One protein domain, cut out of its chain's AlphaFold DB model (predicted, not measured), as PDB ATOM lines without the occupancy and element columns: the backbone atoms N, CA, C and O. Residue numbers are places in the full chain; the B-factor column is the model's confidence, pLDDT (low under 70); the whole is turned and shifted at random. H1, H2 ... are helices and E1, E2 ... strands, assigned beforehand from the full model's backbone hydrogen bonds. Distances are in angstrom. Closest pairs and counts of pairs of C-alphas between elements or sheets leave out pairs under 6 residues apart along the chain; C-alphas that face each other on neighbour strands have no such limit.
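AT A GLANCE: This is residues 6 to 140 of the 903 residues of a protein of Symbiodinium natans (UniProt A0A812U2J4). One strongly twisted sheet of eight strands makes the body, in two groups: E1, E6, E3 and E2 in one, E5, E4, E7 and E8 in the other, joined where E5 pairs briefly with E6. The long loop of residues 64 to 82 reaches away at one end, while H1 and the short H2 only graze the sheet. The printed part has 135 residues, under half of them in named elements, in the order E1, H1, E2, E3, E4, E5, E6, H2, E7, E8; the class is mixed, helices and strands. The sheet is branched and its neighbours are antiparallel. The whole is compact, with a radius of gyration of the C-alphas of 14.9 A and spans of 44 by 34 by 25 A.

HOW THE PARTS SIT: E1, residues 6 to 9, is an edge strand and the antiparallel neighbour of E6, residues 99 to 108, with N 8 and O 105 2.9 A apart. H1, residues 21 to 29, is only just on the sheet, with 5 pairs of C-alphas within 10 A, and grazes it with residues 24 to 28. E2, residues 40 to 44, forms a hairpin with E3, residues 47 to 53; N 42 and O 49 are 2.9 A apart. On the other side of E3 is E6, with N 50 and O 102 at 2.9 A. E4, residues 57 to 63, and E5, residues 83 to 88, form a hairpin, with N 62 and O 84 at 2.8 A. E5 and E6 form another, with N 101 and O 87 at 2.8 A. E1 and E5 lie on one side of E6, E3 on the other. E4, E5 and E6 are a meander, each strand the antiparallel neighbour of the one before; with E3, the antiparallel neighbour of E6, they make a Greek key. H2, residues 113 to 116, grazes the sheet; the closest C-alphas of E2 and H2, Val 41 and Gln 116, are 6.2 A apart. E7, residues 121 to 126, is the antiparallel neighbour of E4, with N 61 and O 123 at 2.9 A. E7 forms a hairpin with E8, residues 131 to 135, with N 124 and O 132 at 2.8 A. In H1 every O i to N i+4 pair is within hydrogen-bond range; H2 is too short for one.

IN THESE COORDINATES: E1 begins at C-alpha 6, (28.290, 7.349, -18.909). H1 measures 12.2 A, E3 19.7 A, E4 16.2 A and E6 27.8 A. E8 ends at C-alpha 135, (36.980, -6.032, -30.074).

THE WHOLE: The farthest C-alphas, Gln 31 and Asp 75, are 47.4 A apart. The printed part has no cut. The links E1 to H1 and E4 to E5 are long. pLDDT is under 70 at residues 65 to 67, 70 to 81, 109 to 111 and 116 to 117.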
ATOM      1  N   GLN A   6      27.012   6.650 -18.822       82.94
ATOM      2  CA  GLN A   6      28.290   7.349 -18.909       82.94
ATOM      3  C   GLN A   6      29.270   6.845 -17.848       82.94
ATOM      4  O   GLN A   6      28.880   6.456 -16.745       82.94
ATOM      5  N   LEU A   7      30.559   6.869 -18.178       85.12
ATOM      6  CA  LEU A   7      31.651   6.444 -17.310       85.12
ATOM      7  C   LEU A   7      32.602   7.611 -17.045       85.12
ATOM      8  O   LEU A   7      33.214   8.164 -17.962       85.12
ATOM      9  N   ARG A   8      32.754   7.969 -15.770       86.50
ATOM     10  CA  ARG A   8      33.724   8.968 -15.313       86.50
ATOM     11  C   ARG A   8      35.029   8.280 -14.945       86.50
ATOM     12  O   ARG A   8      35.030   7.385 -14.108       86.50
ATOM     13  N   LEU A   9      36.141   8.704 -15.538       87.50
ATOM     14  CA  LEU A   9      37.461   8.139 -15.256       87.50
ATOM     15  C   LEU A   9      37.863   8.337 -13.787       87.50
ATOM     16  O   LEU A   9      37.742   9.442 -13.261       87.50
ATOM     17  N   LEU A  10      38.384   7.288 -13.147       88.50
ATOM     18  CA  LEU A  10      38.973   7.386 -11.812       88.50
ATOM     19  C   LEU A  10      40.511   7.435 -11.878       88.50
ATOM     20  O   LEU A  10      41.124   6.788 -12.736       88.50
ATOM     21  N   PRO A  11      41.155   8.188 -10.968       84.69
ATOM     22  CA  PRO A  11      42.615   8.277 -10.881       84.69
ATOM     23  C   PRO A  11      43.294   7.017 -10.312       84.69
ATOM     24  O   PRO A  11      44.478   6.813 -10.565       84.69
ATOM     25  N   TRP A  12      42.575   6.170  -9.567       87.75
ATOM     26  CA  TRP A  12      43.063   4.891  -9.031       87.75
ATOM     27  C   TRP A  12      41.948   3.835  -9.032       87.75
ATOM     28  O   TRP A  12      40.768   4.170  -9.142       87.75
ATOM     29  N   VAL A  13      42.318   2.558  -8.889       91.12
ATOM     30  CA  VAL A  13      41.364   1.448  -8.728       91.12
ATOM     31  C   VAL A  13      40.897   1.393  -7.265       91.12
ATOM     32  O   VAL A  13      41.740   1.294  -6.373       91.12
ATOM     33  N   PRO A  14      39.585   1.502  -6.974       92.50
ATOM     34  CA  PRO A  14      39.070   1.434  -5.605       92.50
ATOM     35  C   PRO A  14      39.416   0.110  -4.917       92.50
ATOM     36  O   PRO A  14      39.421  -0.928  -5.569       92.50
ATOM     37  N   GLU A  15      39.610   0.123  -3.594       90.81
ATOM     38  CA  GLU A  15      40.000  -1.065  -2.809       90.81
ATOM     39  C   GLU A  15      39.058  -2.261  -3.024       90.81
ATOM     40  O   GLU A  15      39.507  -3.380  -3.247       90.81
ATOM     41  N   ALA A  16      37.746  -2.013  -3.072       89.94
ATOM     42  CA  ALA A  16      36.735  -3.042  -3.336       89.94
ATOM     43  C   ALA A  16      36.783  -3.632  -4.762       89.94
ATOM     44  O   ALA A  16      36.098  -4.610  -5.039       89.94
ATOM     45  N   CYS A  17      37.531  -3.009  -5.674       91.56
ATOM     46  CA  CYS A  17      37.695  -3.427  -7.065       91.56
ATOM     47  C   CYS A  17      39.071  -4.053  -7.339       91.56
ATOM     48  O   CYS A  17      39.358  -4.405  -8.485       91.56
ATOM     49  N   ILE A  18      39.929  -4.167  -6.322       91.75
ATOM     50  CA  ILE A  18      41.243  -4.797  -6.436       91.75
ATOM     51  C   ILE A  18      41.044  -6.303  -6.625       91.75
ATOM     52  O   ILE A  18      40.386  -6.960  -5.823       91.75
ATOM     53  N   ILE A  19      41.624  -6.844  -7.694       92.12
ATOM     54  CA  ILE A  19      41.602  -8.284  -7.986       92.12
ATOM     55  C   ILE A  19      42.412  -9.030  -6.915       92.12
ATOM     56  O   ILE A  19      43.509  -8.559  -6.599       92.12
ATOM     57  N   PRO A  20      41.944 -10.163  -6.374       93.06
ATOM     58  CA  PRO A  20      42.748 -11.041  -5.524       93.06
ATOM     59  C   PRO A  20      44.058 -11.499  -6.188       93.06
ATOM     60  O   PRO A  20      44.126 -11.679  -7.401       93.06
ATOM     61  N   ASP A  21      45.112 -11.715  -5.395       92.62
ATOM     62  CA  ASP A  21      46.399 -12.197  -5.929       92.62
ATOM     63  C   ASP A  21      46.294 -13.628  -6.497       92.62
ATOM     64  O   ASP A  21      47.026 -13.979  -7.417       92.62
ATOM     65  N   GLU A  22      45.353 -14.431  -5.988       93.19
ATOM     66  CA  GLU A  22      45.068 -15.789  -6.469       93.19
ATOM     67  C   GLU A  22      44.561 -15.793  -7.918       93.19
ATOM     68  O   GLU A  22      45.090 -16.531  -8.744       93.19
ATOM     69  N   ASP A  23      43.632 -14.901  -8.267       94.06
ATOM     70  CA  ASP A  23      43.137 -14.767  -9.642       94.06
ATOM     71  C   ASP A  23      44.240 -14.303 -10.608       94.06
ATOM     72  O   ASP A  23      44.331 -14.772 -11.745       94.06
ATOM     73  N   ILE A  24      45.123 -13.398 -10.163       94.06
ATOM     74  CA  ILE A  24      46.291 -12.987 -10.957       94.06
ATOM     75  C   ILE A  24      47.200 -14.193 -11.198       94.06
ATOM     76  O   ILE A  24      47.639 -14.410 -12.328       94.06
ATOM     77  N   GLN A  25      47.461 -14.985 -10.158       93.19
ATOM     78  CA  GLN A  25      48.297 -16.172 -10.261       93.19
ATOM     79  C   GLN A  25      47.684 -17.206 -11.213       93.19
ATOM     80  O   GLN A  25      48.379 -17.702 -12.093       93.19
ATOM     81  N   TRP A  26      46.375 -17.454 -11.137       93.06
ATOM     82  CA  TRP A  26      45.701 -18.355 -12.069       93.06
ATOM     83  C   TRP A  26      45.757 -17.882 -13.524       93.06
ATOM     84  O   TRP A  26      45.929 -18.708 -14.417       93.06
ATOM     85  N   LEU A  27      45.653 -16.577 -13.802       93.50
ATOM     86  CA  LEU A  27      45.867 -16.053 -15.160       93.50
ATOM     87  C   LEU A  27      47.311 -16.280 -15.627       93.50
ATOM     88  O   LEU A  27      47.534 -16.726 -16.753       93.50
ATOM     89  N   VAL A  28      48.287 -16.015 -14.756       93.81
ATOM     90  CA  VAL A  28      49.718 -16.224 -15.033       93.81
ATOM     91  C   VAL A  28      50.035 -17.694 -15.293       93.81
ATOM     92  O   VAL A  28      50.855 -17.982 -16.163       93.81
ATOM     93  N   ASP A  29      49.373 -18.612 -14.596       91.31
ATOM     94  CA  ASP A  29      49.556 -20.054 -14.760       91.31
ATOM     95  C   ASP A  29      48.739 -20.628 -15.931       91.31
ATOM     96  O   ASP A  29      48.929 -21.785 -16.307       91.31
ATOM     97  N   GLY A  30      47.848 -19.830 -16.537       90.94
ATOM     98  CA  GLY A  30      46.934 -20.276 -17.595       90.94
ATOM     99  C   GLY A  30      45.840 -21.214 -17.077       90.94
ATOM    100  O   GLY A  30      45.341 -22.058 -17.817       90.94
ATOM    101  N   GLN A  31      45.498 -21.089 -15.794       92.19
ATOM    102  CA  GLN A  31      44.623 -22.001 -15.058       92.19
ATOM    103  C   GLN A  31      43.399 -21.322 -14.433       92.19
ATOM    104  O   GLN A  31      42.799 -21.848 -13.504       92.19
ATOM    105  N   HIS A  32      43.001 -20.151 -14.931       93.06
ATOM    106  CA  HIS A  32      41.869 -19.422 -14.362       93.06
ATOM    107  C   HIS A  32      40.524 -20.123 -14.638       93.06
ATOM    108  O   HIS A  32      40.192 -20.328 -15.807       93.06
ATOM    109  N   PRO A  33      39.720 -20.441 -13.599       90.69
ATOM    110  CA  PRO A  33      38.491 -21.219 -13.763       90.69
ATOM    111  C   PRO A  33      37.326 -20.427 -14.362       90.69
ATOM    112  O   PRO A  33      36.525 -20.972 -15.112       90.69
ATOM    113  N   ASP A  34      37.245 -19.125 -14.082       90.69
ATOM    114  CA  ASP A  34      36.267 -18.233 -14.715       90.69
ATOM    115  C   ASP A  34      36.916 -16.904 -15.126       90.69
ATOM    116  O   ASP A  34      36.816 -15.910 -14.406       90.69
ATOM    117  N   PRO A  35      37.620 -16.843 -16.270       92.81
ATOM    118  CA  PRO A  35      38.301 -15.621 -16.697       92.81
ATOM    119  C   PRO A  35      37.359 -14.417 -16.806       92.81
ATOM    120  O   PRO A  35      37.793 -13.278 -16.645       92.81
ATOM    121  N   LYS A  36      36.059 -14.639 -17.042       89.06
ATOM    122  CA  LYS A  36      35.053 -13.575 -17.153       89.06
ATOM    123  C   LYS A  36      34.698 -12.948 -15.801       89.06
ATOM    124  O   LYS A  36      34.198 -11.825 -15.775       89.06
ATOM    125  N   HIS A  37      35.014 -13.610 -14.688       89.00
ATOM    126  CA  HIS A  37      34.946 -13.022 -13.350       89.00
ATOM    127  C   HIS A  37      35.913 -11.839 -13.175       89.00
ATOM    128  O   HIS A  37      35.673 -10.939 -12.371       89.00
ATOM    129  N   VAL A  38      37.012 -11.825 -13.935       92.12
ATOM    130  CA  VAL A  38      38.102 -10.858 -13.754       92.12
ATOM    131  C   VAL A  38      38.287  -9.970 -14.977       92.12
ATOM    132  O   VAL A  38      38.502  -8.764 -14.829       92.12
ATOM    133  N   LEU A  39      38.198 -10.542 -16.175       94.00
ATOM    134  CA  LEU A  39      38.454  -9.890 -17.456       94.00
ATOM    135  C   LEU A  39      37.186  -9.255 -18.039       94.00
ATOM    136  O   LEU A  39      36.069  -9.649 -17.721       94.00
ATOM    137  N   GLY A  40      37.352  -8.273 -18.924       92.19
ATOM    138  CA  GLY A  40      36.239  -7.575 -19.567       92.19
ATOM    139  C   GLY A  40      35.682  -6.450 -18.695       92.19
ATOM    140  O   GLY A  40      36.442  -5.721 -18.057       92.19
ATOM    141  N   VAL A  41      34.357  -6.282 -18.704       90.56
ATOM    142  CA  VAL A  41      33.659  -5.220 -17.959       90.56
ATOM    143  C   VAL A  41      33.214  -5.739 -16.594       90.56
ATOM    144  O   VAL A  41      32.367  -6.624 -16.506       90.56
ATOM    145  N   GLN A  42      33.735  -5.141 -15.524       91.06
ATOM    146  CA  GLN A  42      33.458  -5.543 -14.145       91.06
ATOM    147  C   GLN A  42      32.682  -4.453 -13.417       91.06
ATOM    148  O   GLN A  42      33.161  -3.329 -13.289       91.06
ATOM    149  N   VAL A  43      31.480  -4.774 -12.934       89.75
ATOM    150  CA  VAL A  43      30.574  -3.810 -12.287       89.75
ATOM    151  C   VAL A  43      30.483  -4.112 -10.790       89.75
ATOM    152  O   VAL A  43      29.864  -5.096 -10.391       89.75
ATOM    153  N   ILE A  44      31.077  -3.255  -9.950       89.12
ATOM    154  CA  ILE A  44      31.191  -3.446  -8.493       89.12
ATOM    155  C   ILE A  44      30.622  -2.222  -7.769       89.12
ATOM    156  O   ILE A  44      31.261  -1.173  -7.645       89.12
ATOM    157  N   GLY A  45      29.390  -2.338  -7.268       87.62
ATOM    158  CA  GLY A  45      28.687  -1.192  -6.691       87.62
ATOM    159  C   GLY A  45      28.484  -0.105  -7.750       87.62
ATOM    160  O   GLY A  45      27.884  -0.371  -8.787       87.62
ATOM    161  N   SER A  46      28.953   1.121  -7.505       87.62
ATOM    162  CA  SER A  46      28.956   2.232  -8.476       87.62
ATOM    163  C   SER A  46      30.197   2.276  -9.374       87.62
ATOM    164  O   SER A  46      30.290   3.155 -10.226       87.62
ATOM    165  N   HIS A  47      31.151   1.364  -9.192       91.25
ATOM    166  CA  HIS A  47      32.394   1.346  -9.951       91.25
ATOM    167  C   HIS A  47      32.301   0.394 -11.140       91.25
ATOM    168  O   HIS A  47      31.672  -0.664 -11.060       91.25
ATOM    169  N   VAL A  48      32.964   0.769 -12.227       91.12
ATOM    170  CA  VAL A  48      33.168  -0.070 -13.407       91.12
ATOM    171  C   VAL A  48      34.665  -0.189 -13.638       91.12
ATOM    172  O   VAL A  48      35.357   0.823 -13.688       91.12
ATOM    173  N   VAL A  49      35.182  -1.404 -13.774       92.81
ATOM    174  CA  VAL A  49      36.585  -1.646 -14.121       92.81
ATOM    175  C   VAL A  49      36.640  -2.370 -15.453       92.81
ATOM    176  O   VAL A  49      35.983  -3.391 -15.637       92.81
ATOM    177  N   LEU A  50      37.417  -1.828 -16.383       93.44
ATOM    178  CA  LEU A  50      37.746  -2.495 -17.636       93.44
ATOM    179  C   LEU A  50      39.072  -3.218 -17.447       93.44
ATOM    180  O   LEU A  50      40.034  -2.588 -16.999       93.44
ATOM    181  N   ARG A  51      39.126  -4.515 -17.766       94.62
ATOM    182  CA  ARG A  51      40.344  -5.328 -17.639       94.62
ATOM    183  C   ARG A  51      40.645  -6.116 -18.901       94.62
ATOM    184  O   ARG A  51      39.772  -6.799 -19.437       94.62
ATOM    185  N   CYS A  52      41.899  -6.070 -19.335       95.06
ATOM    186  CA  CYS A  52      42.382  -6.783 -20.510       95.06
ATOM    187  C   CYS A  52      43.598  -7.643 -20.178       95.06
ATOM    188  O   CYS A  52      44.537  -7.162 -19.553       95.06
ATOM    189  N   TRP A  53      43.579  -8.893 -20.636       95.94
ATOM    190  CA  TRP A  53      44.692  -9.833 -20.584       95.94
ATOM    191  C   TRP A  53      45.233 -10.027 -21.999       95.94
ATOM    192  O   TRP A  53      44.550 -10.595 -22.850       95.94
ATOM    193  N   ILE A  54      46.403  -9.454 -22.293       93.69
ATOM    194  CA  ILE A  54      46.941  -9.381 -23.656       93.69
ATOM    195  C   ILE A  54      48.443  -9.666 -23.635       93.69
ATOM    196  O   ILE A  54      49.248  -8.861 -23.164       93.69
ATOM    197  N   SER A  55      48.814 -10.816 -24.196       91.69
ATOM    198  CA  SER A  55      50.207 -11.246 -24.296       91.69
ATOM    199  C   SER A  55      51.042 -10.308 -25.168       91.69
ATOM    200  O   SER A  55      50.626  -9.911 -26.254       91.69
ATOM    201  N   GLY A  56      52.231  -9.939 -24.684       88.88
ATOM    202  CA  GLY A  56      53.207  -9.136 -25.435       88.88
ATOM    203  C   GLY A  56      52.837  -7.663 -25.656       88.88
ATOM    204  O   GLY A  56      53.595  -6.942 -26.315       88.88
ATOM    205  N   ALA A  57      51.708  -7.191 -25.115       91.94
ATOM    206  CA  ALA A  57      51.305  -5.795 -25.223       91.94
ATOM    207  C   ALA A  57      52.252  -4.875 -24.435       91.94
ATOM    208  O   ALA A  57      52.591  -5.124 -23.281       91.94
ATOM    209  N   GLN A  58      52.660  -3.777 -25.064       91.06
ATOM    210  CA  GLN A  58      53.388  -2.679 -24.431       91.06
ATOM    211  C   GLN A  58      52.427  -1.639 -23.840       91.06
ATOM    212  O   GLN A  58      52.685  -1.092 -22.770       91.06
ATOM    213  N   SER A  59      51.330  -1.346 -24.540       92.25
ATOM    214  CA  SER A  59      50.278  -0.450 -24.057       92.25
ATOM    215  C   SER A  59      48.933  -0.815 -24.662       92.25
ATOM    216  O   SER A  59      48.875  -1.235 -25.821       92.25
ATOM    217  N   VAL A  60      47.862  -0.581 -23.905       93.56
ATOM    218  CA  VAL A  60      46.485  -0.853 -24.326       93.56
ATOM    219  C   VAL A  60      45.626   0.385 -24.065       93.56
ATOM    220  O   VAL A  60      45.661   0.946 -22.969       93.56
ATOM    221  N   THR A  61      44.851   0.823 -25.056       92.56
ATOM    222  CA  THR A  61      43.867   1.907 -24.904       92.56
ATOM    223  C   THR A  61      42.477   1.443 -25.323       92.56
ATOM    224  O   THR A  61      42.346   0.662 -26.255       92.56
ATOM    225  N   VAL A  62      41.431   1.914 -24.648       88.75
ATOM    226  CA  VAL A  62      40.030   1.683 -25.024       88.75
ATOM    227  C   VAL A  62      39.542   2.877 -25.833       88.75
ATOM    228  O   VAL A  62      39.713   4.018 -25.398       88.75
ATOM    229  N   THR A  63      38.939   2.634 -26.995       80.50
ATOM    230  CA  THR A  63      38.404   3.704 -27.854       80.50
ATOM    231  C   THR A  63      37.024   4.151 -27.372       80.50
ATOM    232  O   THR A  63      36.174   3.328 -27.040       80.50
ATOM    233  N   ASN A  64      36.765   5.459 -27.384       72.94
ATOM    234  CA  ASN A  64      35.473   6.045 -27.025       72.94
ATOM    235  C   ASN A  64      34.476   6.056 -28.203       72.94
ATOM    236  O   ASN A  64      33.891   7.089 -28.520       72.94
ATOM    237  N   THR A  65      34.306   4.929 -28.903       65.00
ATOM    238  CA  THR A  65      33.513   4.853 -30.151       65.00
ATOM    239  C   THR A  65      32.018   5.136 -29.969       65.00
ATOM    240  O   THR A  65      31.336   5.449 -30.942       65.00
ATOM    241  N   GLU A  66      31.508   5.062 -28.738       66.69
ATOM    242  CA  GLU A  66      30.087   5.232 -28.398       66.69
ATOM    243  C   GLU A  66      29.818   6.428 -27.459       66.69
ATOM    244  O   GLU A  66      28.732   6.516 -26.886       66.69
ATOM    245  N   GLU A  67      30.784   7.348 -27.302       64.06
ATOM    246  CA  GLU A  67      30.709   8.527 -26.407       64.06
ATOM    247  C   GLU A  67      30.396   8.171 -24.936       64.06
ATOM    248  O   GLU A  67      29.716   8.901 -24.215       64.06
ATOM    249  N   VAL A  68      30.908   7.027 -24.480       71.69
ATOM    250  CA  VAL A  68      30.675   6.472 -23.138       71.69
ATOM    251  C   VAL A  68      31.481   7.208 -22.064       71.69
ATOM    252  O   VAL A  68      31.016   7.354 -20.932       71.69
ATOM    253  N   PHE A  69      32.693   7.670 -22.379       72.88
ATOM    254  CA  PHE A  69      33.546   8.356 -21.403       72.88
ATOM    255  C   PHE A  69      33.232   9.848 -21.335       72.88
ATOM    256  O   PHE A  69      33.107  10.494 -22.373       72.88
ATOM    257  N   ILE A  70      33.172  10.405 -20.121       66.56
ATOM    258  CA  ILE A  70      32.952  11.841 -19.895       66.56
ATOM    259  C   ILE A  70      34.172  12.541 -19.270       66.56
ATOM    260  O   ILE A  70      34.889  11.914 -18.482       66.56
ATOM    261  N   PRO A  71      34.401  13.836 -19.579       58.31
ATOM    262  CA  PRO A  71      35.456  14.641 -18.962       58.31
ATOM    263  C   PRO A  71      35.220  14.862 -17.461       58.31
ATOM    264  O   PRO A  71      34.098  14.738 -16.957       58.31
ATOM    265  N   GLU A  72      36.274  15.251 -16.742       57.34
ATOM    266  CA  GLU A  72      36.167  15.710 -15.357       57.34
ATOM    267  C   GLU A  72      35.210  16.914 -15.275       57.34
ATOM    268  O   GLU A  72      35.357  17.901 -15.995       57.34
ATOM    269  N   LEU A  73      34.212  16.856 -14.383       48.88
ATOM    270  CA  LEU A  73      33.350  18.000 -14.063       48.88
ATOM    271  C   LEU A  73      34.157  19.035 -13.261       48.88
ATOM    272  O   LEU A  73      33.972  19.192 -12.057       48.88
ATOM    273  N   SER A  74      35.063  19.744 -13.927       43.06
ATOM    274  CA  SER A  74      35.652  20.982 -13.428       43.06
ATOM    275  C   SER A  74      35.474  22.044 -14.507       43.06
ATOM    276  O   SER A  74      36.102  21.933 -15.545       43.06
ATOM    277  N   ASP A  75      34.530  22.972 -14.289       41.34
ATOM    278  CA  ASP A  75      34.148  24.237 -14.971       41.34
ATOM    279  C   ASP A  75      34.733  24.673 -16.351       41.34
ATOM    280  O   ASP A  75      34.619  25.836 -16.742       41.34
ATOM    281  N   ALA A  76      35.253  23.774 -17.174       44.16
ATOM    282  CA  ALA A  76      35.678  23.987 -18.544       44.16
ATOM    283  C   ALA A  76      35.271  22.754 -19.355       44.16
ATOM    284  O   ALA A  76      35.565  21.618 -18.994       44.16
ATOM    285  N   ARG A  77      34.530  22.986 -20.440       47.41
ATOM    286  CA  ARG A  77      34.151  21.952 -21.404       47.41
ATOM    287  C   ARG A  77      35.411  21.486 -22.134       47.41
ATOM    288  O   ARG A  77      35.778  22.095 -23.135       47.41
ATOM    289  N   GLU A  78      36.080  20.468 -21.615       55.22
ATOM    290  CA  GLU A  78      36.978  19.640 -22.418       55.22
ATOM    291  C   GLU A  78      36.133  18.599 -23.159       55.22
ATOM    292  O   GLU A  78      35.115  18.139 -22.640       55.22
ATOM    293  N   ASP A  79      36.495  18.286 -24.401       54.69
ATOM    294  CA  ASP A  79      35.853  17.206 -25.147       54.69
ATOM    295  C   ASP A  79      36.172  15.856 -24.466       54.69
ATOM    296  O   ASP A  79      37.252  15.702 -23.885       54.69
ATOM    297  N   PRO A  80      35.254  14.871 -24.478       61.03
ATOM    298  CA  PRO A  80      35.519  13.555 -23.903       61.03
ATOM    299  C   PRO A  80      36.749  12.909 -24.563       61.03
ATOM    300  O   PRO A  80      36.950  13.071 -25.769       61.03
ATOM    301  N   PRO A  81      37.579  12.160 -23.810       66.88
ATOM    302  CA  PRO A  81      38.787  11.567 -24.369       66.88
ATOM    303  C   PRO A  81      38.425  10.598 -25.499       66.88
ATOM    304  O   PRO A  81      37.578   9.723 -25.317       66.88
ATOM    305  N   GLU A  82      39.080  10.729 -26.656       73.56
ATOM    306  CA  GLU A  82      38.901   9.802 -27.786       73.56
ATOM    307  C   GLU A  82      39.380   8.383 -27.436       73.56
ATOM    308  O   GLU A  82      38.845   7.392 -27.940       73.56
ATOM    309  N   GLN A  83      40.377   8.277 -26.549       81.81
ATOM    310  CA  GLN A  83      40.929   7.018 -26.057       81.81
ATOM    311  C   GLN A  83      41.303   7.112 -24.575       81.81
ATOM    312  O   GLN A  83      41.809   8.136 -24.115       81.81
ATOM    313  N   VAL A  84      41.123   6.015 -23.839       87.38
ATOM    314  CA  VAL A  84      41.508   5.897 -22.424       87.38
ATOM    315  C   VAL A  84      42.544   4.791 -22.259       87.38
ATOM    316  O   VAL A  84      42.305   3.654 -22.651       87.38
ATOM    317  N   ALA A  85      43.697   5.100 -21.664       89.81
ATOM    318  CA  ALA A  85      44.740   4.108 -21.410       89.81
ATOM    319  C   ALA A  85      44.372   3.168 -20.250       89.81
ATOM    320  O   ALA A  85      44.041   3.629 -19.155       89.81
ATOM    321  N   LEU A  86      44.499   1.860 -20.481       92.25
ATOM    322  CA  LEU A  86      44.513   0.840 -19.434       92.25
ATOM    323  C   LEU A  86      45.945   0.734 -18.891       92.25
ATOM    324  O   LEU A  86      46.905   0.685 -19.663       92.25
ATOM    325  N   LEU A  87      46.102   0.742 -17.567       93.06
ATOM    326  CA  LEU A  87      47.416   0.703 -16.925       93.06
ATOM    327  C   LEU A  87      47.816  -0.740 -16.600       93.06
ATOM    328  O   LEU A  87      46.947  -1.498 -16.170       93.06
ATOM    329  N   PRO A  88      49.097  -1.119 -16.752       92.50
ATOM    330  CA  PRO A  88      49.580  -2.420 -16.302       92.50
ATOM    331  C   PRO A  88      49.328  -2.620 -14.803       92.50
ATOM    332  O   PRO A  88      49.566  -1.711 -14.004       92.50
ATOM    333  N   VAL A  89      48.897  -3.817 -14.413       93.50
ATOM    334  CA  VAL A  89      48.755  -4.188 -13.000       93.50
ATOM    335  C   VAL A  89      50.133  -4.534 -12.437       93.50
ATOM    336  O   VAL A  89      50.700  -5.569 -12.766       93.50
ATOM    337  N   GLU A  90      50.673  -3.689 -11.552       90.06
ATOM    338  CA  GLU A  90      52.034  -3.840 -10.991       90.06
ATOM    339  C   GLU A  90      52.257  -5.146 -10.210       90.06
ATOM    340  O   GLU A  90      53.395  -5.565 -10.014       90.06
ATOM    341  N   ARG A  91      51.173  -5.784  -9.755       92.19
ATOM    342  CA  ARG A  91      51.214  -7.077  -9.055       92.19
ATOM    343  C   ARG A  91      51.444  -8.262  -9.996       92.19
ATOM    344  O   ARG A  91      51.758  -9.346  -9.514       92.19
ATOM    345  N   CYS A  92      51.305  -8.081 -11.311       89.50
ATOM    346  CA  CYS A  92      51.670  -9.117 -12.269       89.50
ATOM    347  C   CYS A  92      53.195  -9.313 -12.305       89.50
ATOM    348  O   CYS A  92      53.941  -8.329 -12.275       89.50
ATOM    349  N   PRO A  93      53.679 -10.563 -12.420       89.25
ATOM    350  CA  PRO A  93      55.102 -10.838 -12.568       89.25
ATOM    351  C   PRO A  93      55.694 -10.141 -13.793       89.25
ATOM    352  O   PRO A  93      55.038  -9.983 -14.824       89.25
ATOM    353  N   SER A  94      56.966  -9.757 -13.711       86.69
ATOM    354  CA  SER A  94      57.631  -9.002 -14.785       86.69
ATOM    355  C   SER A  94      57.821  -9.808 -16.076       86.69
ATOM    356  O   SER A  94      57.942  -9.237 -17.157       86.69
ATOM    357  N   GLU A  95      57.809 -11.134 -15.968       86.50
ATOM    358  CA  GLU A  95      57.791 -12.106 -17.057       86.50
ATOM    359  C   GLU A  95      56.405 -12.281 -17.706       86.50
ATOM    360  O   GLU A  95      56.323 -12.792 -18.821       86.50
ATOM    361  N   CYS A  96      55.325 -11.840 -17.046       88.62
ATOM    362  CA  CYS A  96      53.948 -11.921 -17.540       88.62
ATOM    363  C   CYS A  96      53.143 -10.630 -17.240       88.62
ATOM    364  O   CYS A  96      52.124 -10.676 -16.545       88.62
ATOM    365  N   PRO A  97      53.566  -9.450 -17.742       91.44
ATOM    366  CA  PRO A  97      52.905  -8.173 -17.466       91.44
ATOM    367  C   PRO A  97      51.690  -7.960 -18.391       91.44
ATOM    368  O   PRO A  97      51.577  -6.936 -19.060       91.44
ATOM    369  N   TRP A  98      50.830  -8.971 -18.518       94.81
ATOM    370  CA  TRP A  98      49.796  -9.031 -19.561       94.81
ATOM    371  C   TRP A  98      48.452  -8.450 -19.120       94.81
ATOM    372  O   TRP A  98      47.573  -8.262 -19.958       94.81
ATOM    373  N   LEU A  99      48.284  -8.159 -17.827       96.00
ATOM    374  CA  LEU A  99      47.054  -7.610 -17.273       96.00
ATOM    375  C   LEU A  99      47.087  -6.081 -17.244       96.00
ATOM    376  O   LEU A  99      47.958  -5.472 -16.618       96.00
ATOM    377  N   PHE A 100      46.083  -5.473 -17.864       96.00
ATOM    378  CA  PHE A 100      45.871  -4.032 -17.887       96.00
ATOM    379  C   PHE A 100      44.488  -3.705 -17.334       96.00
ATOM    380  O   PHE A 100      43.516  -4.381 -17.676       96.00
ATOM    381  N   GLU A 101      44.369  -2.652 -16.526       95.50
ATOM    382  CA  GLU A 101      43.083  -2.233 -15.970       95.50
ATOM    383  C   GLU A 101      42.886  -0.715 -15.912       95.50
ATOM    384  O   GLU A 101      43.831   0.082 -15.889       95.50
ATOM    385  N   ARG A 102      41.616  -0.299 -15.885       94.25
ATOM    386  CA  ARG A 102      41.225   1.080 -15.577       94.25
ATOM    387  C   ARG A 102      39.866   1.114 -14.895       94.25
ATOM    388  O   ARG A 102      38.936   0.442 -15.335       94.25
ATOM    389  N   ALA A 103      39.764   1.917 -13.839       92.62
ATOM    390  CA  ALA A 103      38.538   2.098 -13.078       92.62
ATOM    391  C   ALA A 103      37.797   3.380 -13.472       92.62
ATOM    392  O   ALA A 103      38.395   4.405 -13.810       92.62
ATOM    393  N   PHE A 104      36.478   3.301 -13.372       91.06
ATOM    394  CA  PHE A 104      35.524   4.346 -13.686       91.06
ATOM    395  C   PHE A 104      34.421   4.377 -12.624       91.06
ATOM    396  O   PHE A 104      34.114   3.369 -11.985       91.06
ATOM    397  N   GLU A 105      33.796   5.533 -12.456       89.44
ATOM    398  CA  GLU A 105      32.547   5.707 -11.726       89.44
ATOM    399  C   GLU A 105      31.388   5.730 -12.730       89.44
ATOM    400  O   GLU A 105      31.415   6.475 -13.715       89.44
ATOM    401  N   PHE A 106      30.376   4.896 -12.497       86.19
ATOM    402  CA  PHE A 106      29.155   4.869 -13.294       86.19
ATOM    403  C   PHE A 106      28.301   6.108 -13.026       86.19
ATOM    404  O   PHE A 106      27.973   6.415 -11.878       86.19
ATOM    405  N   VAL A 107      27.892   6.783 -14.098       78.75
ATOM    406  CA  VAL A 107      27.030   7.964 -14.075       78.75
ATOM    407  C   VAL A 107      25.812   7.673 -14.960       78.75
ATOM    408  O   VAL A 107      25.918   7.664 -16.183       78.75
ATOM    409  N   GLY A 108      24.654   7.385 -14.357       70.81
ATOM    410  CA  GLY A 108      23.450   6.972 -15.094       70.81
ATOM    411  C   GLY A 108      22.294   6.507 -14.200       70.81
ATOM    412  O   GLY A 108      22.379   6.595 -12.974       70.81
ATOM    413  N   VAL A 109      21.201   6.039 -14.817       60.81
ATOM    414  CA  VAL A 109      20.021   5.464 -14.131       60.81
ATOM    415  C   VAL A 109      20.378   4.086 -13.544       60.81
ATOM    416  O   VAL A 109      21.281   3.432 -14.049       60.81
ATOM    417  N   ASP A 110      19.691   3.632 -12.491       61.91
ATOM    418  CA  ASP A 110      20.052   2.440 -11.690       61.91
ATOM    419  C   ASP A 110      20.210   1.104 -12.462       61.91
ATOM    420  O   ASP A 110      20.755   0.144 -11.908       61.91
ATOM    421  N   ASP A 111      19.766   1.016 -13.721       69.75
ATOM    422  CA  ASP A 111      19.915  -0.182 -14.552       69.75
ATOM    423  C   ASP A 111      21.323  -0.278 -15.169       69.75
ATOM    424  O   ASP A 111      21.712   0.504 -16.033       69.75
ATOM    425  N   LYS A 112      22.094  -1.271 -14.714       73.31
ATOM    426  CA  LYS A 112      23.474  -1.547 -15.153       73.31
ATOM    427  C   LYS A 112      23.567  -2.749 -16.095       73.31
ATOM    428  O   LYS A 112      24.668  -3.211 -16.388       73.31
ATOM    429  N   SER A 113      22.437  -3.287 -16.549       71.56
ATOM    430  CA  SER A 113      22.411  -4.472 -17.413       71.56
ATOM    431  C   SER A 113      23.062  -4.227 -18.780       71.56
ATOM    432  O   SER A 113      23.709  -5.123 -19.323       71.56
ATOM    433  N   GLU A 114      22.983  -3.003 -19.312       71.88
ATOM    434  CA  GLU A 114      23.647  -2.635 -20.569       71.88
ATOM    435  C   GLU A 114      25.178  -2.615 -20.459       71.88
ATOM    436  O   GLU A 114      25.861  -2.985 -21.414       71.88
ATOM    437  N   LEU A 115      25.730  -2.258 -19.291       76.25
ATOM    438  CA  LEU A 115      27.179  -2.265 -19.047       76.25
ATOM    439  C   LEU A 115      27.770  -3.670 -19.132       76.25
ATOM    440  O   LEU A 115      28.844  -3.859 -19.692       76.25
ATOM    441  N   GLN A 116      27.067  -4.661 -18.584       69.12
ATOM    442  CA  GLN A 116      27.528  -6.053 -18.584       69.12
ATOM    443  C   GLN A 116      27.546  -6.673 -19.989       69.12
ATOM    444  O   GLN A 116      28.190  -7.697 -20.199       69.12
ATOM    445  N   ASN A 117      26.857  -6.049 -20.947       69.69
ATOM    446  CA  ASN A 117      26.812  -6.454 -22.351       69.69
ATOM    447  C   ASN A 117      27.569  -5.472 -23.261       69.69
ATOM    448  O   ASN A 117      27.384  -5.470 -24.483       69.69
ATOM    449  N   TRP A 118      28.388  -4.596 -22.672       78.12
ATOM    450  CA  TRP A 118      29.167  -3.636 -23.428       78.12
ATOM    451  C   TRP A 118      30.403  -4.295 -24.039       78.12
ATOM    452  O   TRP A 118      31.393  -4.563 -23.362       78.12
ATOM    453  N   ASN A 119      30.351  -4.479 -25.357       81.12
ATOM    454  CA  ASN A 119      31.518  -4.840 -26.150       81.12
ATOM    455  C   ASN A 119      32.333  -3.572 -26.409       81.12
ATOM    456  O   ASN A 119      31.797  -2.607 -26.960       81.12
ATOM    457  N   TYR A 120      33.608  -3.574 -26.037       84.50
ATOM    458  CA  TYR A 120      34.501  -2.440 -26.265       84.50
ATOM    459  C   TYR A 120      35.700  -2.841 -27.120       84.50
ATOM    460  O   TYR A 120      36.153  -3.991 -27.114       84.50
ATOM    461  N   GLU A 121      36.205  -1.868 -27.871       87.81
ATOM    462  CA  GLU A 121      37.387  -2.017 -28.712       87.81
ATOM    463  C   GLU A 121      38.633  -1.555 -27.962       87.81
ATOM    464  O   GLU A 121      38.628  -0.525 -27.279       87.81
ATOM    465  N   VAL A 122      39.711  -2.314 -28.122       90.38
ATOM    466  CA  VAL A 122      41.027  -1.999 -27.581       90.38
ATOM    467  C   VAL A 122      42.025  -1.787 -28.706       90.38
ATOM    468  O   VAL A 122      42.110  -2.592 -29.631       90.38
ATOM    469  N   ASN A 123      42.812  -0.719 -28.611       91.12
ATOM    470  CA  ASN A 123      44.004  -0.519 -29.421       91.12
ATOM    471  C   ASN A 123      45.205  -1.044 -28.643       91.12
ATOM    472  O   ASN A 123      45.476  -0.609 -27.522       91.12
ATOM    473  N   ILE A 124      45.931  -1.965 -29.255       92.38
ATOM    474  CA  ILE A 124      47.072  -2.656 -28.670       92.38
ATOM    475  C   ILE A 124      48.317  -2.200 -29.416       92.38
ATOM    476  O   ILE A 124      48.340  -2.193 -30.646       92.38
ATOM    477  N   GLN A 125      49.357  -1.824 -28.679       92.94
ATOM    478  CA  GLN A 125      50.695  -1.596 -29.223       92.94
ATOM    479  C   GLN A 125      51.625  -2.674 -28.680       92.94
ATOM    480  O   GLN A 125      51.685  -2.869 -27.466       92.94
ATOM    481  N   PHE A 126      52.347  -3.358 -29.561       90.50
ATOM    482  CA  PHE A 126      53.311  -4.398 -29.213       90.50
ATOM    483  C   PHE A 126      54.746  -3.863 -29.270       90.50
ATOM    484  O   PHE A 126      55.045  -2.853 -29.918       90.50
ATOM    485  N   GLN A 127      55.666  -4.577 -28.617       80.31
ATOM    486  CA  GLN A 127      57.090  -4.267 -28.719       80.31
ATOM    487  C   GLN A 127      57.555  -4.342 -30.183       80.31
ATOM    488  O   GLN A 127      57.351  -5.345 -30.862       80.31
ATOM    489  N   GLY A 128      58.191  -3.273 -30.670       77.50
ATOM    490  CA  GLY A 128      58.627  -3.158 -32.069       77.50
ATOM    491  C   GLY A 128      57.738  -2.273 -32.950       77.50
ATOM    492  O   GLY A 128      58.078  -2.061 -34.112       77.50
ATOM    493  N   GLY A 129      56.658  -1.698 -32.403       75.94
ATOM    494  CA  GLY A 129      55.866  -0.647 -33.056       75.94
ATOM    495  C   GLY A 129      54.739  -1.140 -33.967       75.94
ATOM    496  O   GLY A 129      54.137  -0.331 -34.670       75.94
ATOM    497  N   SER A 130      54.446  -2.443 -33.973       84.06
ATOM    498  CA  SER A 130      53.199  -2.964 -34.536       84.06
ATOM    499  C   SER A 130      52.039  -2.705 -33.573       84.06
ATOM    500  O   SER A 130      52.201  -2.729 -32.353       84.06
ATOM    501  N   GLY A 131      50.847  -2.482 -34.119       86.00
ATOM    502  CA  GLY A 131      49.638  -2.349 -33.322       86.00
ATOM    503  C   GLY A 131      48.408  -2.801 -34.089       86.00
ATOM    504  O   GLY A 131      48.415  -2.848 -35.320       86.00
ATOM    505  N   CYS A 132      47.365  -3.152 -33.353       88.88
ATOM    506  CA  CYS A 132      46.072  -3.532 -33.906       88.88
ATOM    507  C   CYS A 132      44.942  -2.990 -33.032       88.88
ATOM    508  O   CYS A 132      45.135  -2.695 -31.852       88.88
ATOM    509  N   THR A 133      43.764  -2.862 -33.630       88.31
ATOM    510  CA  THR A 133      42.518  -2.600 -32.912       88.31
ATOM    511  C   THR A 133      41.692  -3.866 -32.987       88.31
ATOM    512  O   THR A 133      41.541  -4.413 -34.079       88.31
ATOM    513  N   ILE A 134      41.200  -4.335 -31.844       87.12
ATOM    514  CA  ILE A 134      40.312  -5.494 -31.776       87.12
ATOM    515  C   ILE A 134      39.131  -5.211 -30.857       87.12
ATOM    516  O   ILE A 134      39.264  -4.500 -29.859       87.12
ATOM    517  N   THR A 135      37.988  -5.831 -31.128       89.12
ATOM    518  CA  THR A 135      36.980  -6.032 -30.074       89.12
ATOM    519  C   THR A 135      37.571  -6.954 -28.999       89.12
ATOM    520  O   THR A 135      38.154  -7.983 -29.322       89.12
ATOM    521  N   TYR A 136      37.471  -6.620 -27.712       91.38
ATOM    522  CA  TYR A 136      38.103  -7.456 -26.685       91.38
ATOM    523  C   TYR A 136      37.307  -8.764 -26.446       91.38
ATOM    524  O   TYR A 136      36.124  -8.670 -26.103       91.38
ATOM    525  N   PRO A 137      37.904  -9.973 -26.559       91.19
ATOM    526  CA  PRO A 137      37.179 -11.252 -26.483       91.19
ATOM    527  C   PRO A 137      36.289 -11.424 -25.246       91.19
ATOM    528  O   PRO A 137      35.111 -11.755 -25.365       91.19
ATOM    529  N   HIS A 138      36.810 -11.130 -24.050       91.56
ATOM    530  CA  HIS A 138      36.064 -11.306 -22.794       91.56
ATOM    531  C   HIS A 138      35.036 -10.198 -22.518       91.56
ATOM    532  O   HIS A 138      34.332 -10.257 -21.511       91.56
ATOM    533  N   SER A 139      34.914  -9.195 -23.397       86.81
ATOM    534  CA  SER A 139      33.788  -8.250 -23.349       86.81
ATOM    535  C   SER A 139      32.496  -8.843 -23.928       86.81
ATOM    536  O   SER A 139      31.412  -8.340 -23.652       86.81
ATOM    537  N   LEU A 140      32.597  -9.937 -24.693       85.62
ATOM    538  CA  LEU A 140      31.466 -10.556 -25.376       85.62
ATOM    539  C   LEU A 140      30.562 -11.344 -24.414       85.62
ATOM    540  O   LEU A 140      31.004 -11.952 -23.432       85.62
TER     541      LEU A 140